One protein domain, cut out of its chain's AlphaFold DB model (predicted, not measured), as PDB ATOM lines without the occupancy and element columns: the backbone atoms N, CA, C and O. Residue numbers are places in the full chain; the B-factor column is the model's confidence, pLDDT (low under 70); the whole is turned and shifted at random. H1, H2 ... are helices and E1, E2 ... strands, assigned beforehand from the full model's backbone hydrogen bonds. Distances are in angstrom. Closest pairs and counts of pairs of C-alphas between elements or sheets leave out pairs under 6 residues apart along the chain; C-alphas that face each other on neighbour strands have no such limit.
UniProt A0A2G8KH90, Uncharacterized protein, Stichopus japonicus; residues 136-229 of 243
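This is residues 136 to 229 of the 243 residues of an uncharacterized protein of Stichopus japonicus (UniProt A0A2G8KH90). A single twisted sheet of six strands makes the body, with the long strands E4, E3 and E6 side by side in its middle and short E2 and E5 at its edges. The small helix H1 packs on one face at the E1 side, and H2 stands up from the opposite face over E6. The printed part has 94 residues, with two named helices and six named strands in the chain order E1 H1 E2 E3 E4 E5 H2 E6; across the sheet the order is E2 E1 E4 E3 E6 E5, all antiparallel. The class is mixed, helices and strands. The whole is compact, with a radius of gyration of the C-alphas of 14.0 A, and spans 38 by 30 by 18 A.

E3, residues 161 to 171, and E4, residues 178 to 188, are antiparallel neighbours and form a hairpin, with N 166 and O 183 2.9 A apart, within hydrogen-bond range. E3 bends by 55 degrees at residue 165 and E4 by 83 degrees at residue 185. On the other side of E3 from E4 is E6, residues 220 to 228, with N 167 and O 224 at 3.0 A. The edge strand E5, residues 195 to 198, is the antiparallel neighbour of E6, with N 197 and O 225 at 2.8 A, within hydrogen-bond range. On the other side of E4 from E3 is E1, residues 136 to 140, with N 139 and O 184 at 3.1 A. The edge strand E2, residues 153 to 156, is the neighbour of E1, with N 138 and O 153 at 2.9 A. E1 pairs in staggered fashion, with E2 over residues 136 to 138 and with E4 over residues 139 to 140. H1, residues 141 to 145, is on the sheet at a height of 4.7 A, only just over none of the strands, with 2 of its 5 C-alphas on E1; its closest C-alphas to E4 are those of Gly 141 and Phe 182, 5.0 A apart. H2, residues 199 to 207, is on the sheet on the opposite face from H1, and its height over the sheet is 8.1 A; it lies over E6, with 5 of its 9 C-alphas on E6, and only just not over E3, with 2 on E3; it stands up from the sheet, its line rising 57 degrees out of the local plane, and the closest C-alphas of H2 and E6 are those of Ala 199 and Gly 223, 5.1 A apart. In H1 and H2 every O i to N i+4 pair is within hydrogen-bond range.

E1 begins at C-alpha 136, (62.605, -6.315, 5.945). From first to last C-alpha E3 is 29.0 A, E4 26.3 A and E6 26.1 A. E6 ends at C-alpha 228, (62.229, -13.949, 11.690).

The two C-alphas farthest apart are those of Glu 159 and Gln 174, 41.6 A. The printed part has no cut, and the link from H2 to E6, residues 208 to 219, is long. The mean pLDDT of the printed part is 76.4; residues 159 to 160, 174 to 176, 189 to 194 and 207 to 217 are under 70.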
ATOM      1  N   CYS A 136      61.993  -6.562   4.641       87.81
ATOM      2  CA  CYS A 136      62.605  -6.315   5.945       87.81
ATOM      3  C   CYS A 136      62.975  -4.844   6.121       87.81
ATOM      4  O   CYS A 136      63.285  -4.149   5.152       87.81
ATOM      5  N   TYR A 137      62.996  -4.370   7.369       89.81
ATOM      6  CA  TYR A 137      63.663  -3.106   7.680       89.81
ATOM      7  C   TYR A 137      65.175  -3.265   7.524       89.81
ATOM      8  O   TYR A 137      65.722  -4.293   7.929       89.81
ATOM      9  N   VAL A 138      65.840  -2.238   6.989       90.62
ATOM     10  CA  VAL A 138      67.294  -2.207   6.788       90.62
ATOM     11  C   VAL A 138      67.889  -0.927   7.360       90.62
ATOM     12  O   VAL A 138      67.374   0.171   7.130       90.62
ATOM     13  N   CYS A 139      68.971  -1.072   8.119       90.44
ATOM     14  CA  CYS A 139      69.755   0.031   8.674       90.44
ATOM     15  C   CYS A 139      71.133  -0.467   9.114       90.44
ATOM     16  O   CYS A 139      71.270  -1.635   9.483       90.44
ATOM     17  N   GLU A 140      72.130   0.418   9.118       89.06
ATOM     18  CA  GLU A 140      73.493   0.098   9.550       89.06
ATOM     19  C   GLU A 140      73.973   1.092  10.618       89.06
ATOM     20  O   GLU A 140      73.986   2.308  10.424       89.06
ATOM     21  N   GLY A 141      74.401   0.567  11.763       82.81
ATOM     22  CA  GLY A 141      74.918   1.345  12.881       82.81
ATOM     23  C   GLY A 141      73.840   1.927  13.800       82.81
ATOM     24  O   GLY A 141      72.663   2.057  13.458       82.81
ATOM     25  N   GLU A 142      74.272   2.295  15.012       81.38
ATOM     26  CA  GLU A 142      73.405   2.806  16.084       81.38
ATOM     27  C   GLU A 142      72.576   4.013  15.638       81.38
ATOM     28  O   GLU A 142      71.380   4.071  15.917       81.38
ATOM     29  N   ASP A 143      73.181   4.948  14.907       83.06
ATOM     30  CA  ASP A 143      72.528   6.196  14.514       83.06
ATOM     31  C   ASP A 143      71.336   5.969  13.567       83.06
ATOM     32  O   ASP A 143      70.299   6.612  13.732       83.06
ATOM     33  N   GLU A 144      71.456   5.056  12.596       84.62
ATOM     34  CA  GLU A 144      70.377   4.767  11.640       84.62
ATOM     35  C   GLU A 144      69.317   3.852  12.250       84.62
ATOM     36  O   GLU A 144      68.122   4.120  12.147       84.62
ATOM     37  N   CYS A 145      69.739   2.797  12.943       83.31
ATOM     38  CA  CYS A 145      68.821   1.817  13.519       83.31
ATOM     39  C   CYS A 145      68.093   2.306  14.787       83.31
ATOM     40  O   CYS A 145      67.171   1.632  15.252       83.31
ATOM     41  N   SER A 146      68.483   3.463  15.338       82.88
ATOM     42  CA  SER A 146      67.770   4.154  16.427       82.88
ATOM     43  C   SER A 146      66.661   5.096  15.942       82.88
ATOM     44  O   SER A 146      65.967   5.696  16.771       82.88
ATOM     45  N   LEU A 147      66.500   5.272  14.625       83.69
ATOM     46  CA  LEU A 147      65.388   6.030  14.058       83.69
ATOM     47  C   LEU A 147      64.050   5.331  14.330       83.69
ATOM     48  O   LEU A 147      63.987   4.150  14.677       83.69
ATOM     49  N   SER A 148      62.953   6.074  14.182       84.88
ATOM     50  CA  SER A 148      61.627   5.458  14.260       84.88
ATOM     51  C   SER A 148      61.410   4.503  13.079       84.88
ATOM     52  O   SER A 148      61.940   4.734  11.996       84.88
ATOM     53  N   LEU A 149      60.623   3.434  13.266       83.19
ATOM     54  CA  LEU A 149      60.360   2.436  12.212       83.19
ATOM     55  C   LEU A 149      59.822   3.070  10.917       83.19
ATOM     56  O   LEU A 149      60.146   2.610   9.829       83.19
ATOM     57  N   ASP A 150      59.051   4.155  11.030       84.62
ATOM     58  CA  ASP A 150      58.499   4.901   9.891       84.62
ATOM     59  C   ASP A 150      59.567   5.663   9.078       84.62
ATOM     60  O   ASP A 150      59.299   6.132   7.970       84.62
ATOM     61  N   GLU A 151      60.765   5.832   9.641       85.56
ATOM     62  CA  GLU A 151      61.915   6.513   9.035       85.56
ATOM     63  C   GLU A 151      62.987   5.532   8.537       85.56
ATOM     64  O   GLU A 151      63.931   5.960   7.869       85.56
ATOM     65  N   LEU A 152      62.852   4.234   8.840       86.56
ATOM     66  CA  LEU A 152      63.754   3.196   8.351       86.56
ATOM     67  C   LEU A 152      63.457   2.852   6.890       86.56
ATOM     68  O   LEU A 152      62.308   2.842   6.446       86.56
ATOM     69  N   ASN A 153      64.511   2.521   6.146       88.81
ATOM     70  CA  ASN A 153      64.355   1.974   4.805       88.81
ATOM     71  C   ASN A 153      63.897   0.515   4.883       88.81
ATOM     72  O   ASN A 153      64.170  -0.194   5.853       88.81
ATOM     73  N   THR A 154      63.226   0.068   3.827       90.19
ATOM     74  CA  THR A 154      62.836  -1.329   3.641       90.19
ATOM     75  C   THR A 154      63.472  -1.880   2.378       90.19
ATOM     76  O   THR A 154      63.564  -1.166   1.375       90.19
ATOM     77  N   GLU A 155      63.838  -3.152   2.402       88.38
ATOM     78  CA  GLU A 155      64.379  -3.872   1.252       88.38
ATOM     79  C   GLU A 155      63.544  -5.123   0.986       88.38
ATOM     80  O   GLU A 155      63.083  -5.768   1.928       88.38
ATOM     81  N   VAL A 156      63.323  -5.416  -0.297       84.75
ATOM     82  CA  VAL A 156      62.780  -6.704  -0.734       84.75
ATOM     83  C   VAL A 156      63.943  -7.676  -0.741       84.75
ATOM     84  O   VAL A 156      64.912  -7.463  -1.468       84.75
ATOM     85  N   CYS A 157      63.855  -8.693   0.095       81.75
ATOM     86  CA  CYS A 157      64.903  -9.671   0.242       81.75
ATOM     87  C   CYS A 157      64.915 -10.661  -0.917       81.75
ATOM     88  O   CYS A 157      63.887 -10.936  -1.536       81.75
ATOM     89  N   ASP A 158      66.091 -11.236  -1.155       73.75
ATOM     90  CA  ASP A 158      66.209 -12.400  -2.020       73.75
ATOM     91  C   ASP A 158      65.386 -13.565  -1.453       73.75
ATOM     92  O   ASP A 158      65.168 -13.669  -0.236       73.75
ATOM     93  N   GLU A 159      64.962 -14.450  -2.356       63.62
ATOM     94  CA  GLU A 159      64.268 -15.694  -2.032       63.62
ATOM     95  C   GLU A 159      64.990 -16.395  -0.866       63.62
ATOM     96  O   GLU A 159      66.210 -16.572  -0.904       63.62
ATOM     97  N   PHE A 160      64.244 -16.762   0.185       64.12
ATOM     98  CA  PHE A 160      64.755 -17.511   1.350       64.12
ATOM     99  C   PHE A 160      65.650 -16.728   2.318       64.12
ATOM    100  O   PHE A 160      66.417 -17.299   3.097       64.12
ATOM    101  N   SER A 161      65.527 -15.406   2.308       74.69
ATOM    102  CA  SER A 161      66.038 -14.582   3.398       74.69
ATOM    103  C   SER A 161      65.089 -14.592   4.598       74.69
ATOM    104  O   SER A 161      63.892 -14.818   4.458       74.69
ATOM    105  N   VAL A 162      65.623 -14.272   5.769       80.12
ATOM    106  CA  VAL A 162      64.887 -13.873   6.968       80.12
ATOM    107  C   VAL A 162      65.262 -12.440   7.327       80.12
ATOM    108  O   VAL A 162      66.367 -11.963   7.036       80.12
ATOM    109  N   CYS A 163      64.352 -11.738   7.988       84.38
ATOM    110  CA  CYS A 163      64.651 -10.441   8.558       84.38
ATOM    111  C   CYS A 163      65.495 -10.617   9.818       84.38
ATOM    112  O   CYS A 163      65.088 -11.291  10.763       84.38
ATOM    113  N   SER A 164      66.647  -9.954   9.856       86.81
ATOM    114  CA  SER A 164      67.520  -9.913  11.027       86.81
ATOM    115  C   SER A 164      67.397  -8.590  11.780       86.81
ATOM    116  O   SER A 164      67.233  -7.520  11.181       86.81
ATOM    117  N   PHE A 165      67.515  -8.665  13.102       88.00
ATOM    118  CA  PHE A 165      67.840  -7.535  13.964       88.00
ATOM    119  C   PHE A 165      69.025  -7.937  14.846       88.00
ATOM    120  O   PHE A 165      68.895  -8.807  15.712       88.00
ATOM    121  N   ILE A 166      70.176  -7.300  14.639       86.00
ATOM    122  CA  ILE A 166      71.416  -7.595  15.359       86.00
ATOM    123  C   ILE A 166      71.753  -6.427  16.277       86.00
ATOM    124  O   ILE A 166      71.787  -5.275  15.849       86.00
ATOM    125  N   ASN A 167      72.005  -6.729  17.549       86.00
ATOM    126  CA  ASN A 167      72.578  -5.797  18.512       86.00
ATOM    127  C   ASN A 167      73.564  -6.549  19.397       86.00
ATOM    128  O   ASN A 167      73.206  -7.028  20.477       86.00
ATOM    129  N   VAL A 168      74.793  -6.680  18.914       82.75
ATOM    130  CA  VAL A 168      75.865  -7.409  19.584       82.75
ATOM    131  C   VAL A 168      77.051  -6.481  19.793       82.75
ATOM    132  O   VAL A 168      77.516  -5.803  18.888       82.75
ATOM    133  N   THR A 169      77.563  -6.445  21.016       82.56
ATOM    134  CA  THR A 169      78.797  -5.739  21.361       82.56
ATOM    135  C   THR A 169      79.847  -6.755  21.789       82.56
ATOM    136  O   THR A 169      79.613  -7.534  22.714       82.56
ATOM    137  N   VAL A 170      81.013  -6.713  21.146       80.06
ATOM    138  CA  VAL A 170      82.156  -7.594  21.416       80.06
ATOM    139  C   VAL A 170      83.328  -6.759  21.925       80.06
ATOM    140  O   VAL A 170      83.788  -5.832  21.257       80.06
ATOM    141  N   ASP A 171      83.826  -7.075  23.119       80.69
ATOM    142  CA  ASP A 171      85.002  -6.442  23.715       80.69
ATOM    143  C   ASP A 171      86.253  -7.298  23.482       80.69
ATOM    144  O   ASP A 171      86.360  -8.416  23.986       80.69
ATOM    145  N   PHE A 172      87.233  -6.745  22.767       75.19
ATOM    146  CA  PHE A 172      88.544  -7.362  22.529       75.19
ATOM    147  C   PHE A 172      89.622  -6.849  23.503       75.19
ATOM    148  O   PHE A 172      90.823  -7.105  23.349       75.19
ATOM    149  N   GLY A 173      89.216  -6.078  24.515       70.81
ATOM    150  CA  GLY A 173      90.082  -5.489  25.523       70.81
ATOM    151  C   GLY A 173      90.784  -4.205  25.066       70.81
ATOM    152  O   GLY A 173      90.658  -3.728  23.942       70.81
ATOM    153  N   GLN A 174      91.592  -3.622  25.960       65.75
ATOM    154  CA  GLN A 174      92.138  -2.257  25.812       65.75
ATOM    155  C   GLN A 174      93.018  -2.007  24.574       65.75
ATOM    156  O   GLN A 174      93.288  -0.850  24.255       65.75
ATOM    157  N   VAL A 175      93.523  -3.057  23.921       68.56
ATOM    158  CA  VAL A 175      94.443  -2.934  22.777       68.56
ATOM    159  C   VAL A 175      93.691  -2.901  21.448       68.56
ATOM    160  O   VAL A 175      94.074  -2.144  20.561       68.56
ATOM    161  N   LEU A 176      92.644  -3.717  21.321       67.00
ATOM    162  CA  LEU A 176      91.875  -3.893  20.087       67.00
ATOM    163  C   LEU A 176      90.540  -3.133  20.121       67.00
ATOM    164  O   LEU A 176      90.005  -2.804  19.068       67.00
ATOM    165  N   GLY A 177      90.068  -2.756  21.311       74.50
ATOM    166  CA  GLY A 177      88.859  -1.965  21.502       74.50
ATOM    167  C   GLY A 177      87.595  -2.819  21.528       74.50
ATOM    168  O   GLY A 177      87.634  -4.008  21.833       74.50
ATOM    169  N   THR A 178      86.471  -2.178  21.226       75.50
ATOM    170  CA  THR A 178      85.138  -2.783  21.244       75.50
ATOM    171  C   THR A 178      84.545  -2.676  19.845       75.50
ATOM    172  O   THR A 178      84.591  -1.596  19.252       75.50
ATOM    173  N   ALA A 179      84.013  -3.776  19.319       75.19
ATOM    174  CA  ALA A 179      83.199  -3.774  18.111       75.19
ATOM    175  C   ALA A 179      81.721  -3.786  18.500       75.19
ATOM    176  O   ALA A 179      81.329  -4.461  19.452       75.19
ATOM    177  N   ILE A 180      80.919  -3.021  17.771       73.62
ATOM    178  CA  ILE A 180      79.468  -2.995  17.917       73.62
ATOM    179  C   ILE A 180      78.909  -3.370  16.560       73.62
ATOM    180  O   ILE A 180      79.217  -2.714  15.566       73.62
ATOM    181  N   ASP A 181      78.107  -4.417  16.556       77.44
ATOM    182  CA  ASP A 181      77.354  -4.876  15.412       77.44
ATOM    183  C   ASP A 181      75.885  -4.545  15.679       77.44
ATOM    184  O   ASP A 181      75.236  -5.151  16.537       77.44
ATOM    185  N   PHE A 182      75.402  -3.479  15.042       83.00
ATOM    186  CA  PHE A 182      74.048  -2.970  15.227       83.00
ATOM    187  C   PHE A 182      73.429  -2.680  13.869       83.00
ATOM    188  O   PHE A 182      73.678  -1.622  13.293       83.00
ATOM    189  N   PHE A 183      72.671  -3.630  13.332       87.69
ATOM    190  CA  PHE A 183      72.076  -3.501  12.006       87.69
ATOM    191  C   PHE A 183      70.777  -4.294  11.880       87.69
ATOM    192  O   PHE A 183      70.486  -5.210  12.656       87.69
ATOM    193  N   ARG A 184      69.994  -3.930  10.868       89.00
ATOM    194  CA  ARG A 184      68.853  -4.704  10.373       89.00
ATOM    195  C   ARG A 184      69.103  -5.028   8.914       89.00
ATOM    196  O   ARG A 184      69.558  -4.151   8.182       89.00
ATOM    197  N   SER A 185      68.828  -6.254   8.489       89.94
ATOM    198  CA  SER A 185      69.045  -6.649   7.093       89.94
ATOM    199  C   SER A 185      68.273  -7.908   6.708       89.94
ATOM    200  O   SER A 185      67.805  -8.648   7.578       89.94
ATOM    201  N   CYS A 186      68.192  -8.156   5.404       86.31
ATOM    202  CA  CYS A 186      67.907  -9.474   4.854       86.31
ATOM    203  C   CYS A 186      69.146 -10.359   5.028       86.31
ATOM    204  O   CYS A 186      70.228 -10.001   4.560       86.31
ATOM    205  N   VAL A 187      69.001 -11.506   5.683       79.50
ATOM    206  CA  VAL A 187      70.069 -12.512   5.780       79.50
ATOM    207  C   VAL A 187      69.540 -13.849   5.306       79.50
ATOM    208  O   VAL A 187      68.371 -14.145   5.516       79.50
ATOM    209  N   SER A 188      70.382 -14.667   4.679       71.19
ATOM    210  CA  SER A 188      69.988 -16.018   4.277       71.19
ATOM    211  C   SER A 188      69.494 -16.806   5.491       71.19
ATOM    212  O   SER A 188      70.144 -16.786   6.540       71.19
ATOM    213  N   ALA A 189      68.353 -17.484   5.355       64.00
ATOM    214  CA  ALA A 189      67.882 -18.416   6.367       64.00
ATOM    215  C   ALA A 189      68.944 -19.510   6.551       64.00
ATOM    216  O   ALA A 189      69.294 -20.211   5.607       64.00
ATOM    217  N   VAL A 190      69.501 -19.617   7.754       58.03
ATOM    218  CA  VAL A 190      70.400 -20.712   8.139       58.03
ATOM    219  C   VAL A 190      69.659 -21.612   9.124       58.03
ATOM    220  O   VAL A 190      68.732 -21.179   9.805       58.03
ATOM    221  N   GLU A 191      70.025 -22.885   9.176       48.66
ATOM    222  CA  GLU A 191      69.322 -23.893   9.970       48.66
ATOM    223  C   GLU A 191      69.243 -23.494  11.466       48.66
ATOM    224  O   GLU A 191      70.256 -23.206  12.111       48.66
ATOM    225  N   GLY A 192      68.031 -23.470  12.039       50.97
ATOM    226  CA  GLY A 192      67.819 -23.315  13.486       50.97
ATOM    227  C   GLY A 192      68.034 -21.914  14.082       50.97
ATOM    228  O   GLY A 192      68.413 -21.820  15.259       50.97
ATOM    229  N   VAL A 193      67.818 -20.842  13.305       57.00
ATOM    230  CA  VAL A 193      67.889 -19.444  13.794       57.00
ATOM    231  C   VAL A 193      66.558 -18.701  13.868       57.00
ATOM    232  O   VAL A 193      66.571 -17.543  14.270       57.00
ATOM    233  N   GLU A 194      65.415 -19.325  13.571       61.53
ATOM    234  CA  GLU A 194      64.125 -18.705  13.907       61.53
ATOM    235  C   GLU A 194      64.090 -18.380  15.412       61.53
ATOM    236  O   GLU A 194      64.251 -19.255  16.263       61.53
ATOM    237  N   GLY A 195      63.955 -17.091  15.738       70.62
ATOM    238  CA  GLY A 195      64.022 -16.587  17.108       70.62
ATOM    239  C   GLY A 195      65.310 -15.832  17.449       70.62
ATOM    240  O   GLY A 195      66.055 -15.362  16.590       70.62
ATOM    241  N   CYS A 196      65.530 -15.627  18.747       78.88
ATOM    242  CA  CYS A 196      66.615 -14.797  19.264       78.88
ATOM    243  C   CYS A 196      67.721 -15.645  19.901       78.88
ATOM    244  O   CYS A 196      67.474 -16.434  20.815       78.88
ATOM    245  N   ILE A 197      68.963 -15.417  19.477       78.81
ATOM    246  CA  ILE A 197      70.168 -16.048  20.014       78.81
ATOM    247  C   ILE A 197      71.013 -15.049  20.809       78.81
ATOM    248  O   ILE A 197      71.015 -13.839  20.574       78.81
ATOM    249  N   THR A 198      71.769 -15.570  21.773       81.06
ATOM    250  CA  THR A 198      72.721 -14.782  22.566       81.06
ATOM    251  C   THR A 198      73.913 -14.322  21.727       81.06
ATOM    252  O   THR A 198      74.335 -15.053  20.832       81.06
ATOM    253  N   ALA A 199      74.533 -13.201  22.105       79.00
ATOM    254  CA  ALA A 199      75.784 -12.719  21.510       79.00
ATOM    255  C   ALA A 199      76.892 -13.791  21.403       79.00
ATOM    256  O   ALA A 199      77.530 -13.865  20.365       79.00
ATOM    257  N   GLU A 200      77.066 -14.650  22.418       78.12
ATOM    258  CA  GLU A 200      78.039 -15.767  22.407       78.12
ATOM    259  C   GLU A 200      77.825 -16.691  21.196       78.12
ATOM    260  O   GLU A 200      78.745 -16.969  20.432       78.12
ATOM    261  N   ARG A 201      76.575 -17.114  20.978       74.94
ATOM    262  CA  ARG A 201      76.196 -17.983  19.858       74.94
ATOM    263  C   ARG A 201      76.315 -17.266  18.512       74.94
ATOM    264  O   ARG A 201      76.836 -17.847  17.575       74.94
ATOM    265  N   TYR A 202      75.892 -16.002  18.423       77.56
ATOM    266  CA  TYR A 202      76.054 -15.216  17.194       77.56
ATOM    267  C   TYR A 202      77.529 -15.066  16.805       77.56
ATOM    268  O   TYR A 202      77.893 -15.256  15.647       77.56
ATOM    269  N   VAL A 203      78.396 -14.763  17.777       75.56
ATOM    270  CA  VAL A 203      79.831 -14.673  17.522       75.56
ATOM    271  C   VAL A 203      80.368 -16.021  17.075       75.56
ATOM    272  O   VAL A 203      81.066 -16.056  16.073       75.56
ATOM    273  N   ASP A 204      80.048 -17.118  17.755       73.38
ATOM    274  CA  ASP A 204      80.552 -18.441  17.378       73.38
ATOM    275  C   ASP A 204      80.092 -18.872  15.971       73.38
ATOM    276  O   ASP A 204      80.921 -19.341  15.184       73.38
ATOM    277  N   ASP A 205      78.815 -18.665  15.645       72.38
ATOM    278  CA  ASP A 205      78.195 -19.154  14.409       72.38
ATOM    279  C   ASP A 205      78.543 -18.275  13.190       72.38
ATOM    280  O   ASP A 205      78.772 -18.804  12.100       72.38
ATOM    281  N   TYR A 206      78.652 -16.949  13.359       71.12
ATOM    282  CA  TYR A 206      78.792 -16.006  12.235       71.12
ATOM    283  C   TYR A 206      80.149 -15.294  12.174       71.12
ATOM    284  O   TYR A 206      80.703 -15.125  11.091       71.12
ATOM    285  N   ILE A 207      80.732 -14.901  13.310       67.38
ATOM    286  CA  ILE A 207      81.997 -14.135  13.335       67.38
ATOM    287  C   ILE A 207      83.211 -15.070  13.471       67.38
ATOM    288  O   ILE A 207      84.226 -14.920  12.789       67.38
ATOM    289  N   GLY A 208      83.123 -16.055  14.358       59.00
ATOM    290  CA  GLY A 208      84.179 -16.997  14.711       59.00
ATOM    291  C   GLY A 208      84.438 -18.032  13.620       59.00
ATOM    292  O   GLY A 208      85.577 -18.484  13.477       59.00
ATOM    293  N   ALA A 209      83.424 -18.356  12.816       58.50
ATOM    294  CA  ALA A 209      83.571 -19.196  11.632       58.50
ATOM    295  C   ALA A 209      84.476 -18.541  10.569       58.50
ATOM    296  O   ALA A 209      85.311 -19.217   9.965       58.50
ATOM    297  N   GLU A 210      84.369 -17.222  10.381       52.91
ATOM    298  CA  GLU A 210      85.163 -16.472   9.400       52.91
ATOM    299  C   GLU A 210      86.529 -16.029   9.967       52.91
ATOM    300  O   GLU A 210      87.533 -15.988   9.249       52.91
ATOM    301  N   PHE A 211      86.610 -15.790  11.283       56.09
ATOM    302  CA  PHE A 211      87.802 -15.275  11.962       56.09
ATOM    303  C   PHE A 211      88.197 -16.107  13.191       56.09
ATOM    304  O   PHE A 211      88.306 -15.591  14.303       56.09
ATOM    305  N   SER A 212      88.469 -17.401  12.997       58.94
ATOM    306  CA  SER A 212      88.854 -18.325  14.086       58.94
ATOM    307  C   SER A 212      90.007 -17.831  14.983       58.94
ATOM    308  O   SER A 212      90.012 -18.103  16.182       58.94
ATOM    309  N   ASP A 213      90.937 -17.039  14.437       60.38
ATOM    310  CA  ASP A 213      92.058 -16.436  15.171       60.38
ATOM    311  C   ASP A 213      91.634 -15.315  16.145       60.38
ATOM    312  O   ASP A 213      92.401 -14.939  17.029       60.38
ATOM    313  N   VAL A 214      90.435 -14.746  15.980       61.31
ATOM    314  CA  VAL A 214      89.936 -13.594  16.753       61.31
ATOM    315  C   VAL A 214      89.247 -14.038  18.047       61.31
ATOM    316  O   VAL A 214      89.230 -13.288  19.025       61.31
ATOM    317  N   ARG A 215      88.772 -15.288  18.099       63.56
ATOM    318  CA  ARG A 215      88.057 -15.864  19.247       63.56
ATOM    319  C   ARG A 215      88.880 -15.841  20.539       63.56
ATOM    320  O   ARG A 215      88.366 -15.495  21.597       63.56
ATOM    321  N   ASP A 216      90.182 -16.109  20.443       66.25
ATOM    322  CA  ASP A 216      91.108 -16.096  21.588       66.25
ATOM    323  C   ASP A 216      91.315 -14.694  22.202       66.25
ATOM    324  O   ASP A 216      91.877 -14.566  23.295       66.25
ATOM    325  N   PHE A 217      90.886 -13.632  21.510       66.81
ATOM    326  CA  PHE A 217      91.031 -12.244  21.954       66.81
ATOM    327  C   PHE A 217      89.755 -11.656  22.559       66.81
ATOM    328  O   PHE A 217      89.797 -10.536  23.075       66.81
ATOM    329  N   ILE A 218      88.642 -12.390  22.524       72.69
ATOM    330  CA  ILE A 218      87.368 -11.925  23.059       72.69
ATOM    331  C   ILE A 218      87.408 -11.957  24.588       72.69
ATOM    332  O   ILE A 218      87.648 -12.988  25.215       72.69
ATOM    333  N   MET A 219      87.189 -10.795  25.201       71.25
ATOM    334  CA  MET A 219      87.153 -10.619  26.655       71.25
ATOM    335  C   MET A 219      85.726 -10.570  27.208       71.25
ATOM    336  O   MET A 219      85.529 -10.809  28.402       71.25
ATOM    337  N   GLY A 220      84.742 -10.276  26.358       75.88
ATOM    338  CA  GLY A 220      83.328 -10.320  26.706       75.88
ATOM    339  C   GLY A 220      82.424  -9.987  25.526       75.88
ATOM    340  O   GLY A 220      82.803  -9.232  24.634       75.88
ATOM    341  N   GLU A 221      81.216 -10.538  25.552       79.31
ATOM    342  CA  GLU A 221      80.187 -10.368  24.527       79.31
ATOM    343  C   GLU A 221      78.859 -10.093  25.225       79.31
ATOM    344  O   GLU A 221      78.521 -10.742  26.220       79.31
ATOM    345  N   VAL A 222      78.106  -9.118  24.728       80.19
ATOM    346  CA  VAL A 222      76.774  -8.799  25.245       80.19
ATOM    347  C   VAL A 222      75.847  -8.417  24.107       80.19
ATOM    348  O   VAL A 222      76.269  -7.779  23.146       80.19
ATOM    349  N   GLY A 223      74.577  -8.783  24.244       81.44
ATOM    350  CA  GLY A 223      73.550  -8.479  23.258       81.44
ATOM    351  C   GLY A 223      72.847  -9.717  22.722       81.44
ATOM    352  O   GLY A 223      72.992 -10.819  23.265       81.44
ATOM    353  N   THR A 224      72.082  -9.498  21.660       83.94
ATOM    354  CA  THR A 224      71.152 -10.471  21.090       83.94
ATOM    355  C   THR A 224      71.079 -10.276  19.577       83.94
ATOM    356  O   THR A 224      71.116  -9.147  19.084       83.94
ATOM    357  N   ALA A 225      70.958 -11.384  18.857       80.94
ATOM    358  CA  ALA A 225      70.666 -11.430  17.432       80.94
ATOM    359  C   ALA A 225      69.328 -12.146  17.241       80.94
ATOM    360  O   ALA A 225      69.151 -13.229  17.791       80.94
ATOM    361  N   CYS A 226      68.390 -11.547  16.515       83.06
ATOM    362  CA  CYS A 226      67.065 -12.118  16.278       83.06
ATOM    363  C   CYS A 226      66.797 -12.264  14.784       83.06
ATOM    364  O   CYS A 226      67.128 -11.357  14.017       83.06
ATOM    365  N   PHE A 227      66.153 -13.366  14.403       83.88
ATOM    366  CA  PHE A 227      65.781 -13.663  13.025       83.88
ATOM    367  C   PHE A 227      64.318 -14.085  12.949       83.88
ATOM    368  O   PHE A 227      63.813 -14.784  13.832       83.88
ATOM    369  N   CYS A 228      63.632 -13.639  11.904       77.50
ATOM    370  CA  CYS A 228      62.229 -13.949  11.690       77.50
ATOM    371  C   CYS A 228      61.876 -13.898  10.199       77.50
ATOM    372  O   CYS A 228      62.472 -13.156   9.421       77.50
ATOM    373  N   ASP A 229      60.907 -14.706   9.812       72.44
ATOM    374  CA  ASP A 229      60.487 -14.990   8.436       72.44
ATOM    375  C   ASP A 229      59.249 -14.194   7.995       72.44
ATOM    376  O   ASP A 229      58.845 -14.228   6.837       72.44
TER     377      ASP A 229